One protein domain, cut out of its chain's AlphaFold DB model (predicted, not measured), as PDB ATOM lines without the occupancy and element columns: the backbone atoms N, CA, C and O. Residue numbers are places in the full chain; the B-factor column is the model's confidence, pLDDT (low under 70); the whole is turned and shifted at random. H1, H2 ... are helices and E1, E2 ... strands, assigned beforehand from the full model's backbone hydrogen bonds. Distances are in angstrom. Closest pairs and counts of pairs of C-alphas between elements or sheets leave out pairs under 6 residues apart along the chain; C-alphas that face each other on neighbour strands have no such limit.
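AT A GLANCE: This is residues 17 to 222 and 290 to 297 of the 301 residues of an uncharacterized protein of Chondromyces crocatus (UniProt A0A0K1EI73). A twisted sheet of six strands runs through the domain, with H7 and H8 packed over one face and H1 on the other, where the sheet curls round it. H5 crosses H7, H6 packs on the first part of H7, residues 176 to 180, and H2 meets the end of H6 at a corner, its residues 48 to 53 at residues 159 to 160; the centres of H9 and H3 lie farthest from the middle. The printed part has 214 residues with nine named helices and six named strands, in the order H1 E1 H2 E2 E3 H3 E4 H4 E5 H5 H6 H7 H8 H9 E6. The sheet, E4 E3 E2 E1 E5 E6, is mixed, and the class is mixed, helices and strands. The whole is compact and rounded, with a radius of gyration of the C-alphas of 16.0 A and spans of 44 by 40 by 37 A.

HOW THE PARTS SIT: The sheet runs E4, residues 104 to 107, E3, 81 to 86, E2, 71 to 78, E1, 39 to 44, E5, 119 to 124, and E6, 292 to 296; E4 and E6 are its edge strands. E2 bends by 53 degrees at residue 74. The neighbours are antiparallel but for E5 and E6, which are parallel. Within hydrogen-bond range are N 104 and O 86 of E4 and E3, 2.8 A, N 83 and O 76 of the hairpin E2 and E3, 2.9 A, N 75 and O 39 of E2 and E1, 2.8 A, N 42 and O 121 of E1 and E5, 2.8 A, and N 295 and O 122 of E6 and E5, 3.0 A. There are three layers, helices on both faces of the sheet: H5, residues 129 to 141, H7, 176 to 187, and H8, 203 to 212, on one face, and H1, 27 to 34, on the other. H7 lies over E2, at a height over the sheet of 9.2 A; their closest C-alphas are Val 72 and Cys 177, 5.7 A. H8 has a height over the sheet of 9.8 A; its closest C-alphas to E1 are Pro 203 and Leu 42, 6.9 A. H1 only just touches H4, residues 108 to 111, with 3 pairs of C-alphas within 8 A, the closest Ile 28 and Ala 109, 6.7 A. H7 touches H5 at a steep tilt of 56 degrees, opposite ways, closest at C-alphas Ala 184 and Gly 135, 4.1 A. With residues 176 to 180 alone H7 touches H6, residues 148 to 160, in a helical hairpin at a shallow tilt of 27 degrees, closest at C-alphas Pro 176 and Leu 148, 5.8 A. H2, residues 48 to 60, only grazes the sheet with residues 50 to 54. With residues 48 to 53 alone it touches H6, about perpendicular at 76 degrees, closest at C-alphas Val 49 and Val 159, 5.9 A. H3, residues 94 to 100, is close to but not clearly touching H5, with C-alphas Asn 100 and Arg 140 closest at 4.9 A. H9, residues 214 to 219, meets H8 only through their link. Every O i to N i+4 pair is within hydrogen-bond range in H1, H5, H6, H7, H8 and H9; H2 has 6 of 9, H3 has 1 of 3 beside 2 of 4 O i to N i+3 pairs, and H4 is too short for such a pair.

IN THESE COORDINATES: C-alpha 27, where H1 begins, is at (103.007, 68.734, 136.788), and C-alpha 296, where E6 ends, is at (96.470, 80.888, 125.021). E2 is 21.1 A long, H2 19.8 A, H5 18.3 A, H6 17.8 A, E5 17.6 A and E1 17.0 A.

THE WHOLE: The two C-alphas farthest apart are Gly 163 and Pro 222, 48.8 A. Residues 223 to 289 are not printed, and C-alphas 222 and 290 are 32.5 A apart across this cut. The links H6 to H7 and H7 to H8 are long. The mean pLDDT of the printed part is 90.0; residues 197 to 198, 220 to 222 and 290 to 297 are under 70.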
ATOM      1  N   ARG A  17      98.808  74.053 121.641       88.75
ATOM      2  CA  ARG A  17     100.168  73.534 121.553       88.75
ATOM      3  C   ARG A  17     100.304  72.338 122.474       88.75
ATOM      4  O   ARG A  17     100.042  72.440 123.669       88.75
ATOM      5  N   GLU A  18     100.756  71.219 121.934       88.19
ATOM      6  CA  GLU A  18     101.187  70.101 122.766       88.19
ATOM      7  C   GLU A  18     102.587  70.395 123.302       88.19
ATOM      8  O   GLU A  18     103.495  70.764 122.554       88.19
ATOM      9  N   LEU A  19     102.747  70.274 124.617       88.81
ATOM     10  CA  LEU A  19     104.009  70.525 125.302       88.81
ATOM     11  C   LEU A  19     104.402  69.248 126.035       88.81
ATOM     12  O   LEU A  19     104.012  69.085 127.186       88.81
ATOM     13  N   PRO A  20     105.149  68.324 125.413       87.12
ATOM     14  CA  PRO A  20     105.500  67.076 126.075       87.12
ATOM     15  C   PRO A  20     106.277  67.342 127.377       87.12
ATOM     16  O   PRO A  20     107.032  68.325 127.455       87.12
ATOM     17  N   PRO A  21     106.096  66.492 128.404       85.19
ATOM     18  CA  PRO A  21     106.846  66.621 129.641       85.19
ATOM     19  C   PRO A  21     108.326  66.307 129.405       85.19
ATOM     20  O   PRO A  21     108.666  65.406 128.631       85.19
ATOM     21  N   ALA A  22     109.202  67.041 130.084       88.94
ATOM     22  CA  ALA A  22     110.621  66.726 130.143       88.94
ATOM     23  C   ALA A  22     110.866  65.489 131.041       88.94
ATOM     24  O   ALA A  22     110.025  65.142 131.876       88.94
ATOM     25  N   PRO A  23     111.997  64.776 130.882       89.62
ATOM     26  CA  PRO A  23     112.328  63.647 131.750       89.62
ATOM     27  C   PRO A  23     112.367  64.057 133.229       89.62
ATOM     28  O   PRO A  23     113.057  65.007 133.586       89.62
ATOM     29  N   GLY A  24     111.632  63.337 134.081       89.81
ATOM     30  CA  GLY A  24     111.547  63.624 135.520       89.81
ATOM     31  C   GLY A  24     110.738  64.874 135.885       89.81
ATOM     32  O   GLY A  24     110.709  65.248 137.052       89.81
ATOM     33  N   GLU A  25     110.088  65.516 134.914       93.31
ATOM     34  CA  GLU A  25     109.261  66.696 135.151       93.31
ATOM     35  C   GLU A  25     107.932  66.313 135.812       93.31
ATOM     36  O   GLU A  25     107.215  65.430 135.330       93.31
ATOM     37  N   ASP A  26     107.603  66.996 136.908       95.19
ATOM     38  CA  ASP A  26     106.296  66.911 137.552       95.19
ATOM     39  C   ASP A  26     105.307  67.930 136.953       95.19
ATOM     40  O   ASP A  26     105.663  68.794 136.142       95.19
ATOM     41  N   ASN A  27     104.036  67.855 137.350       94.00
ATOM     42  CA  ASN A  27     103.007  68.734 136.788       94.00
ATOM     43  C   ASN A  27     103.206  70.223 137.144       94.00
ATOM     44  O   ASN A  27     102.743  71.093 136.406       94.00
ATOM     45  N   ILE A  28     103.910  70.540 138.237       95.12
ATOM     46  CA  ILE A  28     104.167  71.925 138.659       95.12
ATOM     47  C   ILE A  28     105.296  72.529 137.831       95.12
ATOM     48  O   ILE A  28     105.173  73.650 137.335       95.12
ATOM     49  N   ALA A  29     106.383  71.785 137.645       94.44
ATOM     50  CA  ALA A  29     107.491  72.154 136.779       94.44
ATOM     51  C   ALA A  29     107.018  72.332 135.332       94.44
ATOM     52  O   ALA A  29     107.344  73.347 134.708       94.44
ATOM     53  N   TRP A  30     106.156  71.429 134.848       93.50
ATOM     54  CA  TRP A  30     105.521  71.574 133.540       93.50
ATOM     55  C   TRP A  30     104.728  72.880 133.432       93.50
ATOM     56  O   TRP A  30     104.902  73.636 132.472       93.50
ATOM     57  N   LEU A  31     103.896  73.190 134.434       92.50
ATOM     58  CA  LEU A  31     103.085  74.404 134.421       92.50
ATOM     59  C   LEU A  31     103.954  75.669 134.473       92.50
ATOM     60  O   LEU A  31     103.720  76.596 133.698       92.50
ATOM     61  N   ARG A  32     105.017  75.689 135.287       93.31
ATOM     62  CA  ARG A  32     105.998  76.794 135.299       93.31
ATOM     63  C   ARG A  32     106.612  77.010 133.920       93.31
ATOM     64  O   ARG A  32     106.635  78.136 133.431       93.31
ATOM     65  N   ARG A  33     107.058  75.933 133.269       92.19
ATOM     66  CA  ARG A  33     107.657  75.983 131.928       92.19
ATOM     67  C   ARG A  33     106.661  76.405 130.850       92.19
ATOM     68  O   ARG A  33     107.058  77.021 129.864       92.19
ATOM     69  N   SER A  34     105.379  76.088 131.027       90.56
ATOM     70  CA  SER A  34     104.320  76.494 130.099       90.56
ATOM     71  C   SER A  34     104.055  78.008 130.104       90.56
ATOM     72  O   SER A  34     103.520  78.527 129.128       90.56
ATOM     73  N   GLY A  35     104.442  78.711 131.177       90.88
ATOM     74  CA  GLY A  35     104.271  80.158 131.328       90.88
ATOM     75  C   GLY A  35     102.885  80.600 131.810       90.88
ATOM     76  O   GLY A  35     102.674  81.796 132.003       90.88
ATOM     77  N   PHE A  36     101.944  79.678 132.040       90.62
ATOM     78  CA  PHE A  36     100.628  80.025 132.580       90.62
ATOM     79  C   PHE A  36     100.719  80.417 134.055       90.62
ATOM     80  O   PHE A  36     101.284  79.698 134.875       90.62
ATOM     81  N   THR A  37     100.119  81.555 134.397       90.25
ATOM     82  CA  THR A  37     100.020  82.069 135.774       90.25
ATOM     83  C   THR A  37      98.578  82.155 136.271       90.25
ATOM     84  O   THR A  37      98.338  82.250 137.472       90.25
ATOM     85  N   SER A  38      97.612  82.096 135.357       92.06
ATOM     86  CA  SER A  38      96.179  82.128 135.628       92.06
ATOM     87  C   SER A  38      95.407  81.454 134.491       92.06
ATOM     88  O   SER A  38      95.989  81.099 133.462       92.06
ATOM     89  N   GLY A  39      94.099  81.260 134.677       93.56
ATOM     90  CA  GLY A  39      93.200  80.716 133.659       93.56
ATOM     91  C   GLY A  39      92.467  79.474 134.142       93.56
ATOM     92  O   GLY A  39      92.055  79.393 135.295       93.56
ATOM     93  N   ILE A  40      92.288  78.510 133.248       96.56
ATOM     94  CA  ILE A  40      91.711  77.198 133.524       96.56
ATOM     95  C   ILE A  40      92.819  76.156 133.438       96.56
ATOM     96  O   ILE A  40      93.624  76.168 132.506       96.56
ATOM     97  N   VAL A  41      92.824  75.230 134.390       97.38
ATOM     98  CA  VAL A  41      93.655  74.026 134.364       97.38
ATOM     99  C   VAL A  41      92.758  72.788 134.328       97.38
ATOM    100  O   VAL A  41      91.773  72.702 135.062       97.38
ATOM    101  N   LEU A  42      93.084  71.839 133.454       97.94
ATOM    102  CA  LEU A  42      92.491  70.505 133.377       97.94
ATOM    103  C   LEU A  42      93.498  69.479 133.882       97.94
ATOM    104  O   LEU A  42      94.679  69.542 133.545       97.94
ATOM    105  N   LEU A  43      93.015  68.502 134.639       97.25
ATOM    106  CA  LEU A  43      93.807  67.402 135.174       97.25
ATOM    107  C   LEU A  43      93.088  66.074 134.917       97.25
ATOM    108  O   LEU A  43      91.862  65.964 135.033       97.25
ATOM    109  N   GLY A  44      93.857  65.051 134.562       96.06
ATOM    110  CA  GLY A  44      93.381  63.686 134.362       96.06
ATOM    111  C   GLY A  44      94.016  62.736 135.358       96.06
ATOM    112  O   GLY A  44      95.155  62.333 135.150       96.06
ATOM    113  N   GLY A  45      93.285  62.370 136.411       94.25
ATOM    114  CA  GLY A  45      93.738  61.413 137.418       94.25
ATOM    115  C   GLY A  45      93.517  59.956 137.005       94.25
ATOM    116  O   GLY A  45      92.723  59.657 136.105       94.25
ATOM    117  N   CYS A  46      94.214  59.033 137.667       93.94
ATOM    118  CA  CYS A  46      94.128  57.598 137.380       93.94
ATOM    119  C   CYS A  46      93.546  56.736 138.508       93.94
ATOM    120  O   CYS A  46      93.439  55.526 138.321       93.94
ATOM    121  N   ASP A  47      93.181  57.311 139.656       92.62
ATOM    122  CA  ASP A  47      92.476  56.557 140.698       92.62
ATOM    123  C   ASP A  47      91.024  56.237 140.301       92.62
ATOM    124  O   ASP A  47      90.538  56.634 139.238       92.62
ATOM    125  N   LEU A  48      90.329  55.475 141.150       92.56
ATOM    126  CA  LEU A  48      88.985  54.980 140.857       92.56
ATOM    127  C   LEU A  48      87.979  56.114 140.606       92.56
ATOM    128  O   LEU A  48      87.155  56.001 139.693       92.56
ATOM    129  N   VAL A  49      88.062  57.202 141.377       94.94
ATOM    130  CA  VAL A  49      87.179  58.365 141.225       94.94
ATOM    131  C   VAL A  49      87.407  58.996 139.860       94.94
ATOM    132  O   VAL A  49      86.485  59.070 139.040       94.94
ATOM    133  N   HIS A  50      88.652  59.364 139.558       95.69
ATOM    134  CA  HIS A  50      88.993  60.006 138.294       95.69
ATOM    135  C   HIS A  50      88.756  59.098 137.081       95.69
ATOM    136  O   HIS A  50      88.313  59.570 136.032       95.69
ATOM    137  N   PHE A  51      88.985  57.790 137.206       94.19
ATOM    138  CA  PHE A  51      88.664  56.821 136.162       94.19
ATOM    139  C   PHE A  51      87.166  56.808 135.837       94.19
ATOM    140  O   PHE A  51      86.804  56.964 134.668       94.19
ATOM    141  N   ARG A  52      86.287  56.695 136.842       95.69
ATOM    142  CA  ARG A  52      84.829  56.671 136.613       95.69
ATOM    143  C   ARG A  52      84.321  57.975 136.010       95.69
ATOM    144  O   ARG A  52      83.489  57.928 135.105       95.69
ATOM    145  N   LEU A  53      84.862  59.120 136.430       96.81
ATOM    146  CA  LEU A  53      84.546  60.415 135.816       96.81
ATOM    147  C   LEU A  53      84.962  60.475 134.343       96.81
ATOM    148  O   LEU A  53      84.210  60.981 133.511       96.81
ATOM    149  N   ARG A  54      86.141  59.950 133.984       95.88
ATOM    150  CA  ARG A  54      86.603  59.913 132.583       95.88
ATOM    151  C   ARG A  54      85.738  59.004 131.717       95.88
ATOM    152  O   ARG A  54      85.398  59.385 130.599       95.88
ATOM    153  N   VAL A  55      85.337  57.843 132.237       95.31
ATOM    154  CA  VAL A  55      84.418  56.919 131.549       95.31
ATOM    155  C   VAL A  55      83.043  57.558 131.350       95.31
ATOM    156  O   VAL A  55      82.503  57.499 130.246       95.31
ATOM    157  N   ALA A  56      82.499  58.223 132.373       95.38
ATOM    158  CA  ALA A  56      81.203  58.903 132.298       95.38
ATOM    159  C   ALA A  56      81.139  59.952 131.172       95.38
ATOM    160  O   ALA A  56      80.102  60.127 130.532       95.38
ATOM    161  N   GLN A  57      82.265  60.609 130.893       94.88
ATOM    162  CA  GLN A  57      82.396  61.633 129.857       94.88
ATOM    163  C   GLN A  57      82.597  61.082 128.438       94.88
ATOM    164  O   GLN A  57      82.615  61.869 127.498       94.88
ATOM    165  N   SER A  58      82.722  59.765 128.246       92.62
ATOM    166  CA  SER A  58      82.871  59.165 126.906       92.62
ATOM    167  C   SER A  58      81.765  59.591 125.935       92.62
ATOM    168  O   SER A  58      82.024  59.810 124.756       92.62
ATOM    169  N   HIS A  59      80.549  59.812 126.437       87.62
ATOM    170  CA  HIS A  59      79.408  60.287 125.650       87.62
ATOM    171  C   HIS A  59      79.521  61.736 125.159       87.62
ATOM    172  O   HIS A  59      78.734  62.137 124.304       87.62
ATOM    173  N   ALA A  60      80.466  62.520 125.685       86.00
ATOM    174  CA  ALA A  60      80.798  63.847 125.167       86.00
ATOM    175  C   ALA A  60      81.781  63.780 123.981       86.00
ATOM    176  O   ALA A  60      82.108  64.808 123.391       86.00
ATOM    177  N   ARG A  61      82.261  62.580 123.626       85.75
ATOM    178  CA  ARG A  61      83.213  62.345 122.540       85.75
ATOM    179  C   ARG A  61      82.590  61.506 121.434       85.75
ATOM    180  O   ARG A  61      81.760  60.637 121.677       85.75
ATOM    181  N   GLN A  62      83.048  61.734 120.206       83.00
ATOM    182  CA  GLN A  62      82.581  60.989 119.033       83.00
ATOM    183  C   GLN A  62      83.126  59.554 118.979       83.00
ATOM    184  O   GLN A  62      82.487  58.677 118.409       83.00
ATOM    185  N   ASP A  63      84.294  59.311 119.575       86.12
ATOM    186  CA  ASP A  63      84.966  58.007 119.603       86.12
ATOM    187  C   ASP A  63      84.548  57.128 120.794       86.12
ATOM    188  O   ASP A  63      84.976  55.979 120.880       86.12
ATOM    189  N   LEU A  64      83.724  57.657 121.710       87.56
ATOM    190  CA  LEU A  64      83.265  56.998 122.938       87.56
ATOM    191  C   LEU A  64      84.391  56.449 123.831       87.56
ATOM    192  O   LEU A  64      84.137  55.643 124.728       87.56
ATOM    193  N   VAL A  65      85.636  56.891 123.637       91.00
ATOM    194  CA  VAL A  65      86.717  56.540 124.562       91.00
ATOM    195  C   VAL A  65      86.592  57.392 125.827       91.00
ATOM    196  O   VAL A  65      86.011  58.481 125.782       91.00
ATOM    197  N   PRO A  66      87.117  56.940 126.976       93.50
ATOM    198  CA  PRO A  66      87.148  57.769 128.171       93.50
ATOM    199  C   PRO A  66      87.820  59.123 127.907       93.50
ATOM    200  O   PRO A  66      88.820  59.206 127.193       93.50
ATOM    201  N   SER A  67      87.284  60.178 128.519       94.69
ATOM    202  CA  SER A  67      87.911  61.504 128.521       94.69
ATOM    203  C   SER A  67      89.345  61.437 129.056       94.69
ATOM    204  O   SER A  67      89.668  60.590 129.891       94.69
ATOM    205  N   TYR A  68      90.209  62.357 128.628       94.00
ATOM    206  CA  TYR A  68      91.530  62.519 129.246       94.00
ATOM    207  C   TYR A  68      91.460  63.265 130.583       94.00
ATOM    208  O   TYR A  68      92.401  63.167 131.372       94.00
ATOM    209  N   TRP A  69      90.350  63.957 130.854       96.75
ATOM    210  CA  TRP A  69      90.191  64.943 131.917       96.75
ATOM    211  C   TRP A  69      89.131  64.507 132.925       96.75
ATOM    212  O   TRP A  69      88.021  64.114 132.571       96.75
ATOM    213  N   SER A  70      89.456  64.608 134.204       96.94
ATOM    214  CA  SER A  70      88.561  64.262 135.316       96.94
ATOM    215  C   SER A  70      88.327  65.425 136.270       96.94
ATOM    216  O   SER A  70      87.401  65.375 137.072       96.94
ATOM    217  N   LEU A  71      89.181  66.443 136.208       97.44
ATOM    218  CA  LEU A  71      89.152  67.611 137.068       97.44
ATOM    219  C   LEU A  71      89.423  68.851 136.220       97.44
ATOM    220  O   LEU A  71      90.251  68.828 135.309       97.44
ATOM    221  N   VAL A  72      88.714  69.927 136.532       98.19
ATOM    222  CA  VAL A  72      88.939  71.258 135.978       98.19
ATOM    223  C   VAL A  72      88.892  72.265 137.115       98.19
ATOM    224  O   VAL A  72      88.144  72.082 138.076       98.19
ATOM    225  N   GLY A  73      89.673  73.328 137.034       98.00
ATOM    226  CA  GLY A  73      89.608  74.403 138.013       98.00
ATOM    227  C   GLY A  73      90.190  75.696 137.483       98.00
ATOM    228  O   GLY A  73      90.759  75.741 136.392       98.00
ATOM    229  N   ILE A  74      90.022  76.751 138.270       97.81
ATOM    230  CA  ILE A  74      90.573  78.070 137.980       97.81
ATOM    231  C   ILE A  74      91.965  78.130 138.599       97.81
ATOM    232  O   ILE A  74      92.120  77.971 139.810       97.81
ATOM    233  N   LEU A  75      92.972  78.326 137.753       96.75
ATOM    234  CA  LEU A  75      94.366  78.425 138.153       96.75
ATOM    235  C   LEU A  75      94.644  79.805 138.750       96.75
ATOM    236  O   LEU A  75      94.300  80.829 138.149       96.75
ATOM    237  N   ARG A  76      95.333  79.829 139.890       93.88
ATOM    238  CA  ARG A  76      95.900  81.042 140.481       93.88
ATOM    239  C   ARG A  76      97.374  80.821 140.790       93.88
ATOM    240  O   ARG A  76      97.802  79.702 141.070       93.88
ATOM    241  N   ARG A  77      98.138  81.908 140.759       91.81
ATOM    242  CA  ARG A  77      99.537  81.946 141.179       91.81
ATOM    243  C   ARG A  77      99.712  83.028 142.241       91.81
ATOM    244  O   ARG A  77      99.211  84.137 142.053       91.81
ATOM    245  N   LYS A  78     100.416  82.699 143.327       89.06
ATOM    246  CA  LYS A  78     100.871  83.628 144.375       89.06
ATOM    247  C   LYS A  78     102.365  83.379 144.574       89.06
ATOM    248  O   LYS A  78     102.748  82.282 144.973       89.06
ATOM    249  N   GLY A  79     103.212  84.347 144.221       88.69
ATOM    250  CA  GLY A  79     104.657  84.106 144.108       88.69
ATOM    251  C   GLY A  79     104.982  82.937 143.165       88.69
ATOM    252  O   GLY A  79     104.600  82.950 141.994       88.69
ATOM    253  N   ASP A  80     105.664  81.907 143.670       86.88
ATOM    254  CA  ASP A  80     106.034  80.699 142.908       86.88
ATOM    255  C   ASP A  80     105.097  79.503 143.100       86.88
ATOM    256  O   ASP A  80     105.291  78.451 142.469       86.88
ATOM    257  N   ASP A  81     104.069  79.680 143.926       92.50
ATOM    258  CA  ASP A  81     103.090  78.657 144.238       92.50
ATOM    259  C   ASP A  81     101.849  78.797 143.364       92.50
ATOM    260  O   ASP A  81     101.357  79.895 143.079       92.50
ATOM    261  N   PHE A  82     101.332  77.645 142.949       96.44
ATOM    262  CA  PHE A  82     100.079  77.538 142.222       96.44
ATOM    263  C   PHE A  82      99.005  76.959 143.127       96.44
ATOM    264  O   PHE A  82      99.238  75.970 143.826       96.44
ATOM    265  N   SER A  83      97.809  77.523 143.039       97.00
ATOM    266  CA  SER A  83      96.595  76.945 143.599       97.00
ATOM    267  C   SER A  83      95.563  76.718 142.501       97.00
ATOM    268  O   SER A  83      95.585  77.339 141.432       97.00
ATOM    269  N   ILE A  84      94.666  75.779 142.764       97.19
ATOM    270  CA  ILE A  84      93.507  75.496 141.934       97.19
ATOM    271  C   ILE A  84      92.254  75.719 142.767       97.19
ATOM    272  O   ILE A  84      92.104  75.155 143.849       97.19
ATOM    273  N   LEU A  85      91.348  76.536 142.240       97.38
ATOM    274  CA  LEU A  85      90.002  76.673 142.770       97.38
ATOM    275  C   LEU A  85      89.076  75.732 141.996       97.38
ATOM    276  O   LEU A  85      88.964  75.844 140.771       97.38
ATOM    277  N   SER A  86      88.439  74.784 142.678       97.44
ATOM    278  CA  SER A  86      87.590  73.768 142.044       97.44
ATOM    279  C   SER A  86      86.503  73.256 142.993       97.44
ATOM    280  O   SER A  86      86.467  73.633 144.155       97.44
ATOM    281  N   ALA A  87      85.630  72.378 142.501       96.31
ATOM    282  CA  ALA A  87      84.706  71.580 143.309       96.31
ATOM    283  C   ALA A  87      85.026  70.082 143.116       96.31
ATOM    284  O   ALA A  87      84.360  69.403 142.325       96.31
ATOM    285  N   PRO A  88      86.119  69.577 143.724       94.06
ATOM    286  CA  PRO A  88      86.558  68.191 143.573       94.06
ATOM    287  C   PRO A  88      85.646  67.207 144.325       94.06
ATOM    288  O   PRO A  88      85.018  67.555 145.322       94.06
ATOM    289  N   LEU A  89      85.597  65.956 143.858       92.75
ATOM    290  CA  LEU A  89      84.833  64.872 144.498       92.75
ATOM    291  C   LEU A  89      85.665  64.048 145.489       92.75
ATOM    292  O   LEU A  89      85.107  63.331 146.311       92.75
ATOM    293  N   ASP A  90      86.991  64.123 145.401       86.50
ATOM    294  CA  ASP A  90      87.955  63.363 146.203       86.50
ATOM    295  C   ASP A  90      88.494  64.168 147.404       86.50
ATOM    296  O   ASP A  90      89.564  63.869 147.947       86.50
ATOM    297  N   HIS A  91      87.785  65.217 147.828       81.88
ATOM    298  CA  HIS A  91      88.218  66.014 148.969       81.88
ATOM    299  C   HIS A  91      87.903  65.306 150.302       81.88
ATOM    300  O   HIS A  91      86.767  64.873 150.500       81.88
ATOM    301  N   PRO A  92      88.878  65.183 151.226       74.06
ATOM    302  CA  PRO A  92      88.695  64.431 152.469       74.06
ATOM    303  C   PRO A  92      87.756  65.093 153.486       74.06
ATOM    304  O   PRO A  92      87.230  64.386 154.343       74.06
ATOM    305  N   ASP A  93      87.541  66.411 153.424       83.94
ATOM    306  CA  ASP A  93      86.738  67.136 154.413       83.94
ATOM    307  C   ASP A  93      85.390  67.614 153.848       83.94
ATOM    308  O   ASP A  93      85.248  68.704 153.286       83.94
ATOM    309  N   ALA A  94      84.353  66.799 154.048       82.88
ATOM    310  CA  ALA A  94      82.991  67.138 153.645       82.88
ATOM    311  C   ALA A  94      82.397  68.332 154.425       82.88
ATOM    312  O   ALA A  94      81.427  68.938 153.962       82.88
ATOM    313  N   SER A  95      82.965  68.713 155.578       85.62
ATOM    314  CA  SER A  95      82.458  69.829 156.392       85.62
ATOM    315  C   SER A  95      82.641  71.196 155.720       85.62
ATOM    316  O   SER A  95      81.958  72.164 156.067       85.62
ATOM    317  N   LEU A  96      83.518  71.274 154.715       82.56
ATOM    318  CA  LEU A  96      83.755  72.486 153.933       82.56
ATOM    319  C   LEU A  96      82.700  72.707 152.842       82.56
ATOM    320  O   LEU A  96      82.540  73.835 152.366       82.56
ATOM    321  N   VAL A  97      81.938  71.669 152.475       86.94
ATOM    322  CA  VAL A  97      80.935  71.748 151.403       86.94
ATOM    323  C   VAL A  97      79.836  72.773 151.722       86.94
ATOM    324  O   VAL A  97      79.603  73.640 150.879       86.94
ATOM    325  N   PRO A  98      79.208  72.792 152.916       86.56
ATOM    326  CA  PRO A  98      78.202  73.807 153.238       86.56
ATOM    327  C   PRO A  98      78.759  75.234 153.318       86.56
ATOM    328  O   PRO A  98      78.034  76.180 153.029       86.56
ATOM    329  N   ARG A  99      80.033  75.402 153.707       87.94
ATOM    330  CA  ARG A  99      80.643  76.726 153.935       87.94
ATOM    331  C   ARG A  99      80.949  77.471 152.643       87.94
ATOM    332  O   ARG A  99      80.779  78.680 152.589       87.94
ATOM    333  N   ASN A 100      81.416  76.750 151.626       91.62
ATOM    334  CA  ASN A 100      81.883  77.339 150.370       91.62
ATOM    335  C   ASN A 100      81.119  76.813 149.152       91.62
ATOM    336  O   ASN A 100      81.641  76.849 148.039       91.62
ATOM    337  N   ASN A 101      79.916  76.269 149.361       94.06
ATOM    338  CA  ASN A 101      79.135  75.620 148.309       94.06
ATOM    339  C   ASN A 101      79.964  74.543 147.570       94.06
ATOM    340  O   ASN A 101      79.933  74.450 146.355       94.06
ATOM    341  N   GLY A 102      80.802  73.785 148.282       93.50
ATOM    342  CA  GLY A 102      81.686  72.771 147.692       93.50
ATOM    343  C   GLY A 102      82.890  73.297 146.897       93.50
ATOM    344  O   GLY A 102      83.663  72.484 146.396       93.50
ATOM    345  N   VAL A 103      83.084  74.614 146.786       95.81
ATOM    346  CA  VAL A 103      84.255  75.211 146.127       95.81
ATOM    347  C   VAL A 103      85.425  75.283 147.105       95.81
ATOM    348  O   VAL A 103      85.304  75.826 148.202       95.81
ATOM    349  N   LEU A 104      86.578  74.772 146.690       94.44
ATOM    350  CA  LEU A 104      87.780  74.646 147.501       94.44
ATOM    351  C   LEU A 104      88.985  75.185 146.743       94.44
ATOM    352  O   LEU A 104      89.127  74.950 145.542       94.44
ATOM    353  N   GLU A 105      89.846  75.903 147.460       94.56
ATOM    354  CA  GLU A 105      91.167  76.289 146.977       94.56
ATOM    355  C   GLU A 105      92.192  75.305 147.535       94.56
ATOM    356  O   GLU A 105      92.336  75.178 148.750       94.56
ATOM    357  N   GLU A 106      92.898  74.602 146.656       94.31
ATOM    358  CA  GLU A 106      93.934  73.649 147.047       94.31
ATOM    359  C   GLU A 106      95.270  74.011 146.389       94.31
ATOM    360  O   GLU A 106      95.290  74.468 145.239       94.31
ATOM    361  N   PRO A 107      96.412  73.775 147.060       95.75
ATOM    362  CA  PRO A 107      97.710  73.854 146.410       95.75
ATOM    363  C   PRO A 107      97.763  72.883 145.231       95.75
ATOM    364  O   PRO A 107      97.489  71.687 145.378       95.75
ATOM    365  N   LEU A 108      98.192  73.366 144.064       95.19
ATOM    366  CA  LEU A 108      98.311  72.526 142.872       95.19
ATOM    367  C   LEU A 108      99.321  71.386 143.090       95.19
ATOM    368  O   LEU A 108      99.233  70.353 142.433       95.19
ATOM    369  N   ALA A 109     100.234  71.532 144.061       95.38
ATOM    370  CA  ALA A 109     101.181  70.501 144.487       95.38
ATOM    371  C   ALA A 109     100.518  69.153 144.847       95.38
ATOM    372  O   ALA A 109     101.132  68.106 144.642       95.38
ATOM    373  N   ARG A 110      99.242  69.138 145.279       94.44
ATOM    374  CA  ARG A 110      98.447  67.902 145.465       94.44
ATOM    375  C   ARG A 110      98.353  67.059 144.182       94.44
ATOM    376  O   ARG A 110      98.214  65.836 144.239       94.44
ATOM    377  N   TYR A 111      98.472  67.714 143.031       95.00
ATOM    378  CA  TYR A 111      98.374  67.150 141.691       95.00
ATOM    379  C   TYR A 111      99.740  67.026 140.994       95.00
ATOM    380  O   TYR A 111      99.785  66.767 139.793       95.00
ATOM    381  N   ALA A 112     100.857  67.193 141.717       95.62
ATOM    382  CA  ALA A 112     102.203  67.214 141.135       95.62
ATOM    383  C   ALA A 112     102.608  65.879 140.490       95.62
ATOM    384  O   ALA A 112     103.227  65.884 139.430       95.62
ATOM    385  N   ASN A 113     102.254  64.744 141.108       94.69
ATOM    386  CA  ASN A 113     102.727  63.425 140.683       94.69
ATOM    387  C   ASN A 113     102.121  63.002 139.319       94.69
ATOM    388  O   ASN A 113     100.928  62.669 139.271       94.69
ATOM    389  N   PRO A 114     102.927  62.905 138.240       92.62
ATOM    390  CA  PRO A 114     102.450  62.537 136.905       92.62
ATOM    391  C   PRO A 114     102.072  61.054 136.768       92.62
ATOM    392  O   PRO A 114     101.473  60.656 135.770       92.62
ATOM    393  N   GLU A 115     102.400  60.203 137.742       91.75
ATOM    394  CA  GLU A 115     101.892  58.828 137.784       91.75
ATOM    395  C   GLU A 115     100.435  58.785 138.247       91.75
ATOM    396  O   GLU A 115      99.654  58.006 137.704       91.75
ATOM    397  N   ARG A 116     100.054  59.652 139.199       93.31
ATOM    398  CA  ARG A 116      98.664  59.783 139.669       93.31
ATOM    399  C   ARG A 116      97.818  60.657 138.746       93.31
ATOM    400  O   ARG A 116      96.644  60.356 138.541       93.31
ATOM    401  N   TYR A 117      98.416  61.707 138.183       94.88
ATOM    402  CA  TYR A 117      97.774  62.672 137.285       94.88
ATOM    403  C   TYR A 117      98.538  62.776 135.957       94.88
ATOM    404  O   TYR A 117      99.247  63.756 135.729       94.88
ATOM    405  N   PRO A 118      98.436  61.761 135.078       92.69
ATOM    406  CA  PRO A 118      99.227  61.676 133.847       92.69
ATOM    407  C   PRO A 118      98.893  62.699 132.759       92.69
ATOM    408  O   PRO A 118      99.660  62.800 131.800       92.69
ATOM    409  N   ASN A 119      97.761  63.399 132.864       94.06
ATOM    410  CA  ASN A 119      97.341  64.391 131.881       94.06
ATOM    411  C   ASN A 119      97.145  65.747 132.568       94.06
ATOM    412  O   ASN A 119      96.441  65.830 133.578       94.06
ATOM    413  N   ILE A 120      97.699  66.802 131.973       95.25
ATOM    414  CA  ILE A 120      97.489  68.194 132.377       95.25
ATOM    415  C   ILE A 120      97.212  69.063 131.146       95.25
ATOM    416  O   ILE A 120      97.755  68.826 130.070       95.25
ATOM    417  N   ALA A 121      96.360  70.072 131.271       96.00
ATOM    418  CA  ALA A 121      96.283  71.137 130.282       96.00
ATOM    419  C   ALA A 121      96.008  72.482 130.943       96.00
ATOM    420  O   ALA A 121      95.357  72.532 131.981       96.00
ATOM    421  N   ALA A 122      96.484  73.567 130.339       94.81
ATOM    422  CA  ALA A 122      96.254  74.923 130.828       94.81
ATOM    423  C   ALA A 122      95.855  75.853 129.682       94.81
ATOM    424  O   ALA A 122      96.400  75.764 128.577       94.81
ATOM    425  N   PHE A 123      94.872  76.719 129.923       93.00
ATOM    426  CA  PHE A 123      94.427  77.693 128.933       93.00
ATOM    427  C   PHE A 123      93.701  78.891 129.536       93.00
ATOM    428  O   PHE A 123      93.176  78.825 130.641       93.00
ATOM    429  N   THR A 124      93.651  80.001 128.801       90.44
ATOM    430  CA  THR A 124      93.090  81.280 129.276       90.44
ATOM    431  C   THR A 124      92.047  81.832 128.322       90.44
ATOM    432  O   THR A 124      92.377  82.150 127.196       90.44
ATOM    433  N   PHE A 125      90.803  82.028 128.745       84.50
ATOM    434  CA  PHE A 125      89.824  82.728 127.905       84.50
ATOM    435  C   PHE A 125      89.939  84.253 128.037       84.50
ATOM    436  O   PHE A 125      90.451  84.732 129.050       84.50
ATOM    437  N   PRO A 126      89.448  85.031 127.052       81.38
ATOM    438  CA  PRO A 126      89.538  86.488 127.071       81.38
ATOM    439  C   PRO A 126      88.492  87.128 127.995       81.38
ATOM    440  O   PRO A 126      87.601  87.853 127.562       81.38
ATOM    441  N   VAL A 127      88.590  86.843 129.290       83.00
ATOM    442  CA  VAL A 127      87.718  87.394 130.329       83.00
ATOM    443  C   VAL A 127      88.588  88.072 131.373       83.00
ATOM    444  O   VAL A 127      89.603  87.523 131.801       83.00
ATOM    445  N   ARG A 128      88.196  89.278 131.795       84.75
ATOM    446  CA  ARG A 128      88.929  90.023 132.824       84.75
ATOM    447  C   ARG A 128      88.917  89.250 134.145       84.75
ATOM    448  O   ARG A 128      87.866  88.800 134.601       84.75
ATOM    449  N   SER A 129      90.068  89.167 134.808       85.50
ATOM    450  CA  SER A 129      90.231  88.435 136.073       85.50
ATOM    451  C   SER A 129      89.278  88.902 137.183       85.50
ATOM    452  O   SER A 129      88.822  88.090 137.988       85.50
ATOM    453  N   SER A 130      88.938  90.196 137.221       87.69
ATOM    454  CA  SER A 130      87.969  90.769 138.167       87.69
ATOM    455  C   SER A 130      86.552  90.214 137.980       87.69
ATOM    456  O   SER A 130      85.861  89.939 138.961       87.69
ATOM    457  N   GLU A 131      86.135  89.997 136.733       90.38
ATOM    458  CA  GLU A 131      84.814  89.469 136.385       90.38
ATOM    459  C   GLU A 131      84.701  87.994 136.783       90.38
ATOM    460  O   GLU A 131      83.712  87.587 137.395       90.38
ATOM    461  N   ILE A 132      85.762  87.215 136.533       91.94
ATOM    462  CA  ILE A 132      85.862  85.818 136.979       91.94
ATOM    463  C   ILE A 132      85.801  85.750 138.509       91.94
ATOM    464  O   ILE A 132      85.062  84.931 139.052       91.94
ATOM    465  N   ARG A 133      86.519  86.635 139.219       93.81
ATOM    466  CA  ARG A 133      86.493  86.702 140.691       93.81
ATOM    467  C   ARG A 133      85.081  86.949 141.223       93.81
ATOM    468  O   ARG A 133      84.657  86.272 142.155       93.81
ATOM    469  N   ARG A 134      84.320  87.857 140.607       93.31
ATOM    470  CA  ARG A 134      82.912  88.083 140.975       93.31
ATOM    471  C   ARG A 134      82.053  86.837 140.739       93.31
ATOM    472  O   ARG A 134      81.202  86.522 141.569       93.31
ATOM    473  N   GLY A 135      82.277  86.129 139.632       95.19
ATOM    474  CA  GLY A 135      81.612  84.857 139.338       95.19
ATOM    475  C   GLY A 135      81.908  83.783 140.381       95.19
ATOM    476  O   GLY A 135      80.983  83.152 140.889       95.19
ATOM    477  N   ILE A 136      83.179  83.638 140.758       96.31
ATOM    478  CA  ILE A 136      83.632  82.736 141.822       96.31
ATOM    479  C   ILE A 136      82.890  83.025 143.127       96.31
ATOM    480  O   ILE A 136      82.240  82.130 143.665       96.31
ATOM    481  N   GLU A 137      82.958  84.263 143.623       95.69
ATOM    482  CA  GLU A 137      82.370  84.617 144.920       95.69
ATOM    483  C   GLU A 137      80.851  84.442 144.924       95.69
ATOM    484  O   GLU A 137      80.266  83.988 145.907       95.69
ATOM    485  N   ARG A 138      80.202  84.696 143.783       95.06
ATOM    486  CA  ARG A 138      78.771  84.440 143.639       95.06
ATOM    487  C   ARG A 138      78.434  82.953 143.732       95.06
ATOM    488  O   ARG A 138      77.502  82.612 144.453       95.06
ATOM    489  N   VAL A 139      79.174  82.072 143.056       95.75
ATOM    490  CA  VAL A 139      78.933  80.620 143.153       95.75
ATOM    491  C   VAL A 139      79.261  80.101 144.554       95.75
ATOM    492  O   VAL A 139      78.512  79.282 145.075       95.75
ATOM    493  N   ARG A 140      80.317  80.606 145.203       95.50
ATOM    494  CA  ARG A 140      80.681  80.235 146.583       95.50
ATOM    495  C   ARG A 140      79.612  80.619 147.602       95.50
ATOM    496  O   ARG A 140      79.301  79.824 148.483       95.50
ATOM    497  N   GLY A 141      79.065  81.828 147.484       93.00
ATOM    498  CA  GLY A 141      78.115  82.379 148.450       93.00
ATOM    499  C   GLY A 141      76.644  82.055 148.175       93.00
ATOM    500  O   GLY A 141      75.814  82.231 149.064       93.00
ATOM    501  N   GLN A 142      76.282  81.616 146.962       91.25
ATOM    502  CA  GLN A 142      74.881  81.445 146.554       91.25
ATOM    503  C   GLN A 142      74.633  80.076 145.909       91.25
ATOM    504  O   GLN A 142      74.845  79.896 144.710       91.25
ATOM    505  N   ARG A 143      74.050  79.136 146.671       90.75
ATOM    506  CA  ARG A 143      73.570  77.837 146.139       90.75
ATOM    507  C   ARG A 143      72.605  77.987 144.960       90.75
ATOM    508  O   ARG A 143      72.568  77.128 144.091       90.75
ATOM    509  N   SER A 144      71.847  79.084 144.904       88.94
ATOM    510  CA  SER A 144      70.923  79.370 143.801       88.94
ATOM    511  C   SER A 144      71.620  79.673 142.472       88.94
ATOM    512  O   SER A 144      70.981  79.563 141.429       88.94
ATOM    513  N   ALA A 145      72.906  80.047 142.483       88.56
ATOM    514  CA  ALA A 145      73.681  80.226 141.258       88.56
ATOM    515  C   ALA A 145      74.052  78.871 140.639       88.56
ATOM    516  O   ALA A 145      73.919  78.675 139.435       88.56
ATOM    517  N   THR A 146      74.522  77.930 141.459       92.44
ATOM    518  CA  THR A 146      74.773  76.532 141.087       92.44
ATOM    519  C   THR A 146      74.791  75.696 142.358       92.44
ATOM    520  O   THR A 146      75.603  75.950 143.250       92.44
ATOM    521  N   ASP A 147      73.923  74.693 142.439       94.69
ATOM    522  CA  ASP A 147      73.820  73.830 143.613       94.69
ATOM    523  C   ASP A 147      74.879  72.718 143.573       94.69
ATOM    524  O   ASP A 147      74.625  71.568 143.218       94.69
ATOM    525  N   LEU A 148      76.120  73.094 143.871       95.81
ATOM    526  CA  LEU A 148      77.259  72.182 143.853       95.81
ATOM    527  C   LEU A 148      77.155  71.059 144.903       95.81
ATOM    528  O   LEU A 148      77.511  69.939 144.551       95.81
ATOM    529  N   PRO A 149      76.658  71.271 146.142       95.25
ATOM    530  CA  PRO A 149      76.418  70.194 147.099       95.25
ATOM    531  C   PRO A 149      75.485  69.113 146.557       95.25
ATOM    532  O   PRO A 149      75.783  67.930 146.715       95.25
ATOM    533  N   ASP A 150      74.400  69.506 145.883       94.62
ATOM    534  CA  ASP A 150      73.486  68.554 145.250       94.62
ATOM    535  C   ASP A 150      74.205  67.739 144.162       94.62
ATOM    536  O   ASP A 150      74.216  66.506 144.209       94.62
ATOM    537  N   LEU A 151      74.940  68.409 143.264       95.56
ATOM    538  CA  LEU A 151      75.756  67.726 142.254       95.56
ATOM    539  C   LEU A 151      76.810  66.799 142.881       95.56
ATOM    540  O   LEU A 151      77.014  65.689 142.394       95.56
ATOM    541  N   ILE A 152      77.476  67.217 143.961       95.31
ATOM    542  CA  ILE A 152      78.477  66.405 144.663       95.31
ATOM    543  C   ILE A 152      77.843  65.109 145.168       95.31
ATOM    544  O   ILE A 152      78.374  64.037 144.888       95.31
ATOM    545  N   VAL A 153      76.694  65.171 145.849       93.94
ATOM    546  CA  VAL A 153      76.011  63.974 146.373       93.94
ATOM    547  C   VAL A 153      75.608  63.025 145.242       93.94
ATOM    548  O   VAL A 153      75.868  61.821 145.326       93.94
ATOM    549  N   GLN A 154      75.035  63.557 144.159       94.94
ATOM    550  CA  GLN A 154      74.649  62.754 142.995       94.94
ATOM    551  C   GLN A 154      75.853  62.044 142.359       94.94
ATOM    552  O   GLN A 154      75.812  60.843 142.073       94.94
ATOM    553  N   TRP A 155      76.959  62.768 142.170       96.31
ATOM    554  CA  TRP A 155      78.167  62.201 141.583       96.31
ATOM    555  C   TRP A 155      78.881  61.227 142.520       96.31
ATOM    556  O   TRP A 155      79.367  60.204 142.042       96.31
ATOM    557  N   LEU A 156      78.900  61.463 143.833       94.56
ATOM    558  CA  LEU A 156      79.433  60.498 144.801       94.56
ATOM    559  C   LEU A 156      78.675  59.168 144.734       94.56
ATOM    560  O   LEU A 156      79.308  58.113 144.676       94.56
ATOM    561  N   ALA A 157      77.341  59.196 144.634       94.88
ATOM    562  CA  ALA A 157      76.542  57.980 144.471       94.88
ATOM    563  C   ALA A 157      76.939  57.194 143.207       94.88
ATOM    564  O   ALA A 157      77.134  55.976 143.266       94.88
ATOM    565  N   PHE A 158      77.129  57.884 142.077       95.81
ATOM    566  CA  PHE A 158      77.606  57.264 140.837       95.81
ATOM    567  C   PHE A 158      79.025  56.696 140.967       95.81
ATOM    568  O   PHE A 158      79.278  55.559 140.559       95.81
ATOM    569  N   VAL A 159      79.962  57.463 141.526       94.88
ATOM    570  CA  VAL A 159      81.383  57.092 141.597       94.88
ATOM    571  C   VAL A 159      81.628  55.966 142.605       94.88
ATOM    572  O   VAL A 159      82.451  55.082 142.357       94.88
ATOM    573  N   TRP A 160      80.874  55.913 143.700       91.88
ATOM    574  CA  TRP A 160      80.908  54.781 144.630       91.88
ATOM    575  C   TRP A 160      80.100  53.578 144.135       91.88
ATOM    576  O   TRP A 160      80.245  52.479 144.657       91.88
ATOM    577  N   GLY A 161      79.294  53.740 143.080       89.75
ATOM    578  CA  GLY A 161      78.426  52.680 142.568       89.75
ATOM    579  C   GLY A 161      77.287  52.322 143.522       89.75
ATOM    580  O   GLY A 161      76.734  51.225 143.424       89.75
ATOM    581  N   ALA A 162      76.932  53.234 144.429       87.81
ATOM    582  CA  ALA A 162      75.816  53.059 145.343       87.81
ATOM    583  C   ALA A 162      74.524  52.876 144.537       87.81
ATOM    584  O   ALA A 162      74.273  53.612 143.586       87.81
ATOM    585  N   GLY A 163      73.724  51.860 144.870       82.75
ATOM    586  CA  GLY A 163      72.392  51.669 144.285       82.75
ATOM    587  C   GLY A 163      72.340  51.487 142.762       82.75
ATOM    588  O   GLY A 163      71.269  51.648 142.187       82.75
ATOM    589  N   ARG A 164      73.460  51.158 142.091       85.06
ATOM    590  CA  ARG A 164      73.558  51.108 140.615       85.06
ATOM    591  C   ARG A 164      73.167  52.435 139.941       85.06
ATOM    592  O   ARG A 164      72.629  52.413 138.835       85.06
ATOM    593  N   THR A 165      73.445  53.566 140.596       90.62
ATOM    594  CA  THR A 165      73.157  54.910 140.076       90.62
ATOM    595  C   THR A 165      73.669  55.065 138.635       90.62
ATOM    596  O   THR A 165      74.830  54.724 138.369       90.62
ATOM    597  N   PRO A 166      72.826  55.535 137.692       93.12
ATOM    598  CA  PRO A 166      73.225  55.752 136.305       93.12
ATOM    599  C   PRO A 166      74.233  56.902 136.192       93.12
ATOM    600  O   PRO A 166      74.496  57.616 137.153       93.12
ATOM    601  N   ASN A 167      74.820  57.081 135.008       94.75
ATOM    602  CA  ASN A 167      75.735  58.189 134.732       94.75
ATOM    603  C   ASN A 167      74.995  59.545 134.817       94.75
ATOM    604  O   ASN A 167      74.230  59.834 133.892       94.75
ATOM    605  N   PRO A 168      75.264  60.406 135.827       95.69
ATOM    606  CA  PRO A 168      74.520  61.654 136.028       95.69
ATOM    607  C   PRO A 168      74.628  62.618 134.843       95.69
ATOM    608  O   PRO A 168      73.709  63.389 134.567       95.69
ATOM    609  N   LEU A 169      75.724  62.533 134.082       94.44
ATOM    610  CA  LEU A 169      75.946  63.367 132.905       94.44
ATOM    611  C   LEU A 169      74.899  63.123 131.807       94.44
ATOM    612  O   LEU A 169      74.561  64.040 131.058       94.44
ATOM    613  N   LEU A 170      74.373  61.897 131.703       92.31
ATOM    614  CA  LEU A 170      73.310  61.572 130.746       92.31
ATOM    615  C   LEU A 170      71.988  62.249 131.119       92.31
ATOM    616  O   LEU A 170      71.260  62.677 130.222       92.31
ATOM    617  N   ASP A 171      71.757  62.436 132.417       91.94
ATOM    618  CA  ASP A 171      70.590  63.108 132.994       91.94
ATOM    619  C   ASP A 171      70.795  64.625 133.136       91.94
ATOM    620  O   ASP A 171      70.057  65.294 133.850       91.94
ATOM    621  N   GLN A 172      71.783  65.183 132.427       92.00
ATOM    622  CA  GLN A 172      72.085  66.616 132.391       92.00
ATOM    623  C   GLN A 172      72.601  67.202 133.714       92.00
ATOM    624  O   GLN A 172      72.543  68.420 133.905       92.00
ATOM    625  N   HIS A 173      73.169  66.366 134.585       94.50
ATOM    626  CA  HIS A 173      73.874  66.798 135.789       94.50
ATOM    627  C   HIS A 173      75.377  66.886 135.511       94.50
ATOM    628  O   HIS A 173      76.073  65.874 135.377       94.50
ATOM    629  N   GLY A 174      75.890  68.110 135.395       95.19
ATOM    630  CA  GLY A 174      77.308  68.363 135.161       95.19
ATOM    631  C   GLY A 174      78.201  67.875 136.302       95.19
ATOM    632  O   GLY A 174      77.779  67.792 137.453       95.19
ATOM    633  N   ILE A 175      79.459  67.564 135.988       97.31
ATOM    634  CA  ILE A 175      80.480  67.232 136.991       97.31
ATOM    635  C   ILE A 175      80.736  68.488 137.840       97.31
ATOM    636  O   ILE A 175      80.955  69.547 137.243       97.31
ATOM    637  N   PRO A 176      80.769  68.414 139.189       97.25
ATOM    638  CA  PRO A 176      80.756  69.605 140.044       97.25
ATOM    639  C   PRO A 176      81.857  70.615 139.710       97.25
ATOM    640  O   PRO A 176      81.583  71.803 139.562       97.25
ATOM    641  N   CYS A 177      83.088  70.150 139.482       97.69
ATOM    642  CA  CYS A 177      84.202  71.018 139.109       97.69
ATOM    643  C   CYS A 177      83.967  71.775 137.788       97.69
ATOM    644  O   CYS A 177      84.277  72.960 137.689       97.69
ATOM    645  N   ALA A 178      83.363  71.132 136.786       97.75
ATOM    646  CA  ALA A 178      83.049  71.766 135.510       97.75
ATOM    647  C   ALA A 178      81.813  72.662 135.586       97.75
ATOM    648  O   ALA A 178      81.806  73.722 134.961       97.75
ATOM    649  N   ALA A 179      80.800  72.274 136.363       96.88
ATOM    650  CA  ALA A 179      79.644  73.117 136.648       96.88
ATOM    651  C   ALA A 179      80.079  74.416 137.342       96.88
ATOM    652  O   ALA A 179      79.694  75.495 136.902       96.88
ATOM    653  N   PHE A 180      80.965  74.321 138.339       97.44
ATOM    654  CA  PHE A 180      81.570  75.470 139.010       97.44
ATOM    655  C   PHE A 180      82.290  76.404 138.028       97.44
ATOM    656  O   PHE A 180      81.962  77.589 137.952       97.44
ATOM    657  N   VAL A 181      83.250  75.882 137.254       97.25
ATOM    658  CA  VAL A 181      84.046  76.702 136.323       97.25
ATOM    659  C   VAL A 181      83.153  77.339 135.252       97.25
ATOM    660  O   VAL A 181      83.294  78.526 134.966       97.25
ATOM    661  N   THR A 182      82.186  76.593 134.715       95.81
ATOM    662  CA  THR A 182      81.241  77.113 133.710       95.81
ATOM    663  C   THR A 182      80.344  78.200 134.290       95.81
ATOM    664  O   THR A 182      80.172  79.237 133.657       95.81
ATOM    665  N   ALA A 183      79.823  78.025 135.506       95.31
ATOM    666  CA  ALA A 183      78.997  79.034 136.163       95.31
ATOM    667  C   ALA A 183      79.783  80.318 136.471       95.31
ATOM    668  O   ALA A 183      79.294  81.416 136.206       95.31
ATOM    669  N   ALA A 184      81.016  80.193 136.972       95.94
ATOM    670  CA  ALA A 184      81.868  81.343 137.272       95.94
ATOM    671  C   ALA A 184      82.169  82.179 136.014       95.94
ATOM    672  O   ALA A 184      82.030  83.402 136.042       95.94
ATOM    673  N   TYR A 185      82.518  81.529 134.900       94.56
ATOM    674  CA  TYR A 185      82.738  82.213 133.621       94.56
ATOM    675  C   TYR A 185      81.435  82.716 132.981       94.56
ATOM    676  O   TYR A 185      81.424  83.812 132.423       94.56
ATOM    677  N   GLY A 186      80.322  81.995 133.137       93.19
ATOM    678  CA  GLY A 186      79.004  82.421 132.658       93.19
ATOM    679  C   GLY A 186      78.523  83.709 133.330       93.19
ATOM    680  O   GLY A 186      78.035  84.614 132.659       93.19
ATOM    681  N   ILE A 187      78.747  83.856 134.642       92.69
ATOM    682  CA  ILE A 187      78.483  85.106 135.382       92.69
ATOM    683  C   ILE A 187      79.406  86.245 134.919       92.69
ATOM    684  O   ILE A 187      79.030  87.418 134.984       92.69
ATOM    685  N   ALA A 188      80.603  85.907 134.438       89.38
ATOM    686  CA  ALA A 188      81.530  86.841 133.809       89.38
ATOM    687  C   ALA A 188      81.196  87.123 132.326       89.38
ATOM    688  O   ALA A 188      81.957  87.814 131.651       89.38
ATOM    689  N   GLY A 189      80.062  86.617 131.824       89.25
ATOM    690  CA  GLY A 189      79.558  86.875 130.475       89.25
ATOM    691  C   GLY A 189      80.113  85.954 129.390       89.25
ATOM    692  O   GLY A 189      79.900  86.236 128.213       89.25
ATOM    693  N   LEU A 190      80.808  84.867 129.750       89.56
ATOM    694  CA  LEU A 190      81.371  83.920 128.788       89.56
ATOM    695  C   LEU A 190      80.780  82.513 128.929       89.56
ATOM    696  O   LEU A 190      80.915  81.869 129.965       89.56
ATOM    697  N   ASP A 191      80.233  81.995 127.831       90.50
ATOM    698  CA  ASP A 191      79.849  80.587 127.716       90.50
ATOM    699  C   ASP A 191      81.067  79.702 127.377       90.50
ATOM    700  O   ASP A 191      81.642  79.783 126.288       90.50
ATOM    701  N   LEU A 192      81.478  78.846 128.316       89.50
ATOM    702  CA  LEU A 192      82.607  77.922 128.137       89.50
ATOM    703  C   LEU A 192      82.263  76.671 127.326       89.50
ATOM    704  O   LEU A 192      83.165  75.976 126.853       89.50
ATOM    705  N   THR A 193      80.985  76.341 127.178       88.69
ATOM    706  CA  THR A 193      80.528  75.091 126.565       88.69
ATOM    707  C   THR A 193      79.386  75.341 125.576       88.69
ATOM    708  O   THR A 193      78.378  74.639 125.627       88.69
ATOM    709  N   PRO A 194      79.562  76.233 124.572       83.19
ATOM    710  CA  PRO A 194      78.501  76.584 123.613       83.19
ATOM    711  C   PRO A 194      78.003  75.384 122.785       83.19
ATOM    712  O   PRO A 194      76.917  75.410 122.197       83.19
ATOM    713  N   GLY A 195      78.805  74.317 122.730       72.50
ATOM    714  CA  GLY A 195      78.479  73.054 122.081       72.50
ATOM    715  C   GLY A 195      77.637  72.083 122.914       72.50
ATOM    716  O   GLY A 195      77.293  71.021 122.404       72.50
ATOM    717  N   LEU A 196      77.309  72.384 124.171       77.81
ATOM    718  CA  LEU A 196      76.626  71.455 125.073       77.81
ATOM    719  C   LEU A 196      75.328  72.046 125.625       77.81
ATOM    720  O   LEU A 196      75.162  73.260 125.706       77.81
ATOM    721  N   ALA A 197      74.390  71.185 126.023       67.44
ATOM    722  CA  ALA A 197      73.284  71.609 126.873       67.44
ATOM    723  C   ALA A 197      73.825  72.260 128.161       67.44
ATOM    724  O   ALA A 197      74.773  71.751 128.764       67.44
ATOM    725  N   SER A 198      73.205  73.366 128.581       67.06
ATOM    726  CA  SER A 198      73.755  74.299 129.579       67.06
ATOM    727  C   SER A 198      74.062  73.687 130.951       67.06
ATOM    728  O   SER A 198      74.829  74.269 131.719       67.06
ATOM    729  N   THR A 199      73.495  72.522 131.277       79.62
ATOM    730  CA  THR A 199      73.646  71.883 132.591       79.62
ATOM    731  C   THR A 199      74.543  70.641 132.589       79.62
ATOM    732  O   THR A 199      75.073  70.289 133.641       79.62
ATOM    733  N   ALA A 200      74.821  70.015 131.437       87.50
ATOM    734  CA  ALA A 200      75.633  68.790 131.336       87.50
ATOM    735  C   ALA A 200      77.156  69.048 131.359       87.50
ATOM    736  O   ALA A 200      77.929  68.346 130.712       87.50
ATOM    737  N   ASN A 201      77.612  70.071 132.080       92.94
ATOM    738  CA  ASN A 201      78.997  70.540 132.025       92.94
ATOM    739  C   ASN A 201      79.996  69.463 132.469       92.94
ATOM    740  O   ASN A 201      79.855  68.859 133.531       92.94
ATOM    741  N   CYS A 202      81.048  69.239 131.682       96.06
ATOM    742  CA  CYS A 202      82.127  68.320 132.036       96.06
ATOM    743  C   CYS A 202      83.499  68.826 131.555       96.06
ATOM    744  O   CYS A 202      83.556  69.602 130.596       96.06
ATOM    745  N   PRO A 203      84.610  68.392 132.187       97.00
ATOM    746  CA  PRO A 203      85.964  68.763 131.771       97.00
ATOM    747  C   PRO A 203      86.252  68.506 130.282       97.00
ATOM    748  O   PRO A 203      86.856  69.348 129.619       97.00
ATOM    749  N   GLU A 204      85.772  67.387 129.729       95.31
ATOM    750  CA  GLU A 204      85.910  67.082 128.299       95.31
ATOM    751  C   GLU A 204      85.206  68.111 127.418       95.31
ATOM    752  O   GLU A 204      85.782  68.547 126.428       95.31
ATOM    753  N   ALA A 205      83.997  68.547 127.775       93.62
ATOM    754  CA  ALA A 205      83.286  69.549 126.990       93.62
ATOM    755  C   ALA A 205      84.041  70.883 126.957       93.62
ATOM    756  O   ALA A 205      84.193  71.461 125.886       93.62
ATOM    757  N   ILE A 206      84.590  71.327 128.094       94.50
ATOM    758  CA  ILE A 206      85.419  72.543 128.163       94.50
ATOM    759  C   ILE A 206      86.660  72.394 127.265       94.50
ATOM    760  O   ILE A 206      87.015  73.314 126.525       94.50
ATOM    761  N   TRP A 207      87.301  71.221 127.270       93.81
ATOM    762  CA  TRP A 207      88.429  70.938 126.380       93.81
ATOM    763  C   TRP A 207      88.044  70.974 124.896       93.81
ATOM    764  O   TRP A 207      88.738  71.590 124.083       93.81
ATOM    765  N   GLN A 208      86.929  70.341 124.526       91.00
ATOM    766  CA  GLN A 208      86.434  70.341 123.150       91.00
ATOM    767  C   GLN A 208      86.057  71.758 122.699       91.00
ATOM    768  O   GLN A 208      86.372  72.142 121.570       91.00
ATOM    769  N   SER A 209      85.481  72.576 123.583       90.19
ATOM    770  CA  SER A 209      85.261  74.000 123.329       90.19
ATOM    771  C   SER A 209      86.558  74.733 123.017       90.19
ATOM    772  O   SER A 209      86.664  75.386 121.979       90.19
ATOM    773  N   ALA A 210      87.588  74.566 123.850       90.06
ATOM    774  CA  ALA A 210      88.873  75.226 123.633       90.06
ATOM    775  C   ALA A 210      89.530  74.832 122.290       90.06
ATOM    776  O   ALA A 210      90.211  75.641 121.647       90.06
ATOM    777  N   ARG A 211      89.311  73.591 121.841       89.00
ATOM    778  CA  ARG A 211      89.863  73.070 120.583       89.00
ATOM    779  C   ARG A 211      89.084  73.481 119.343       89.00
ATOM    780  O   ARG A 211      89.719  73.748 118.329       89.00
ATOM    781  N   TRP A 212      87.756  73.505 119.396       89.81
ATOM    782  CA  TRP A 212      86.923  73.572 118.187       89.81
ATOM    783  C   TRP A 212      86.017  74.794 118.116       89.81
ATOM    784  O   TRP A 212      85.577  75.158 117.032       89.81
ATOM    785  N   TRP A 213      85.751  75.458 119.239       87.88
ATOM    786  CA  TRP A 213      84.887  76.643 119.299       87.88
ATOM    787  C   TRP A 213      85.693  77.945 119.300       87.88
ATOM    788  O   TRP A 213      85.229  79.000 119.720       87.88
ATOM    789  N   HIS A 214      86.915  77.905 118.770       85.06
ATOM    790  CA  HIS A 214      87.784  79.072 118.705       85.06
ATOM    791  C   HIS A 214      87.260  80.289 117.940       85.06
ATOM    792  O   HIS A 214      87.548  81.403 118.381       85.06
ATOM    793  N   PRO A 215      86.473  80.151 116.859       85.06
ATOM    794  CA  PRO A 215      85.890  81.316 116.205       85.06
ATOM    795  C   PRO A 215      84.809  81.971 117.063       85.06
ATOM    796  O   PRO A 215      84.707  83.193 117.072       85.06
ATOM    797  N   PHE A 216      84.043  81.176 117.825       84.81
ATOM    798  CA  PHE A 216      83.047  81.699 118.762       84.81
ATOM    799  C   PHE A 216      83.720  82.613 119.789       84.81
ATOM    800  O   PHE A 216      83.295  83.750 119.965       84.81
ATOM    801  N   TYR A 217      84.827  82.170 120.387       84.69
ATOM    802  CA  TYR A 217      85.578  82.989 121.341       84.69
ATOM    803  C   TYR A 217      86.235  84.209 120.704       84.69
ATOM    804  O   TYR A 217      86.249  85.273 121.312       84.69
ATOM    805  N   ALA A 218      86.738  84.082 119.474       82.56
ATOM    806  CA  ALA A 218      87.316  85.211 118.757       82.56
ATOM    807  C   ALA A 218      86.282  86.313 118.470       82.56
ATOM    808  O   ALA A 218      86.613  87.488 118.557       82.56
ATOM    809  N   ALA A 219      85.028  85.947 118.187       77.38
ATOM    810  CA  ALA A 219      83.940  86.901 117.974       77.38
ATOM    811  C   ALA A 219      83.480  87.617 119.260       77.38
ATOM    812  O   ALA A 219      82.859  88.671 119.175       77.38
ATOM    813  N   HIS A 220      83.781  87.052 120.436       69.75
ATOM    814  CA  HIS A 220      83.477  87.639 121.748       69.75
ATOM    815  C   HIS A 220      84.660  88.413 122.346       69.75
ATOM    816  O   HIS A 220      84.544  88.955 123.445       69.75
ATOM    817  N   LEU A 221      85.798  88.482 121.644       62.88
ATOM    818  CA  LEU A 221      86.862  89.410 122.004       62.88
ATOM    819  C   LEU A 221      86.329  90.837 121.826       62.88
ATOM    820  O   LEU A 221      85.784  91.136 120.759       62.88
ATOM    821  N   PRO A 222      86.470  91.727 122.822       54.38
ATOM    822  CA  PRO A 222      86.155  93.131 122.614       54.38
ATOM    823  C   PRO A 222      87.004  93.652 121.445       54.38
ATOM    824  O   PRO A 222      88.232  93.557 121.473       54.38
ATOM    825  N   GLN A 290      97.512  61.621 126.831       45.03
ATOM    826  CA  GLN A 290      97.663  62.986 126.315       45.03
ATOM    827  C   GLN A 290      98.357  63.800 127.408       45.03
ATOM    828  O   GLN A 290      97.721  64.328 128.312       45.03
ATOM    829  N   ARG A 291      99.693  63.815 127.382       57.09
ATOM    830  CA  ARG A 291     100.475  64.194 128.567       57.09
ATOM    831  C   ARG A 291     100.500  65.683 128.874       57.09
ATOM    832  O   ARG A 291     100.685  66.016 130.035       57.09
ATOM    833  N   ALA A 292     100.314  66.559 127.892       59.72
ATOM    834  CA  ALA A 292     100.236  67.981 128.179       59.72
ATOM    835  C   ALA A 292      99.807  68.833 126.983       59.72
ATOM    836  O   ALA A 292     100.366  68.695 125.889       59.72
ATOM    837  N   ALA A 293      98.872  69.756 127.201       69.25
ATOM    838  CA  ALA A 293      98.471  70.722 126.185       69.25
ATOM    839  C   ALA A 293      98.255  72.127 126.763       69.25
ATOM    840  O   ALA A 293      97.794  72.306 127.885       69.25
ATOM    841  N   ALA A 294      98.590  73.136 125.975       63.50
ATOM    842  CA  ALA A 294      98.517  74.542 126.330       63.50
ATOM    843  C   ALA A 294      97.718  75.302 125.270       63.50
ATOM    844  O   ALA A 294      97.930  75.079 124.079       63.50
ATOM    845  N   VAL A 295      96.824  76.208 125.672       67.12
ATOM    846  CA  VAL A 295      96.102  77.089 124.733       67.12
ATOM    847  C   VAL A 295      96.038  78.503 125.291       67.12
ATOM    848  O   VAL A 295      95.415  78.738 126.316       67.12
ATOM    849  N   THR A 296      96.622  79.481 124.615       56.91
ATOM    850  CA  THR A 296      96.470  80.888 125.021       56.91
ATOM    851  C   THR A 296      95.527  81.582 124.061       56.91
ATOM    852  O   THR A 296      95.673  81.443 122.848       56.91
ATOM    853  N   TRP A 297      94.574  82.347 124.581       52.25
ATOM    854  CA  TRP A 297      93.748  83.231 123.771       52.25
ATOM    855  C   TRP A 297      94.247  84.653 123.993       52.25
ATOM    856  O   TRP A 297      93.951  85.266 125.010       52.25
TER     857      TRP A 297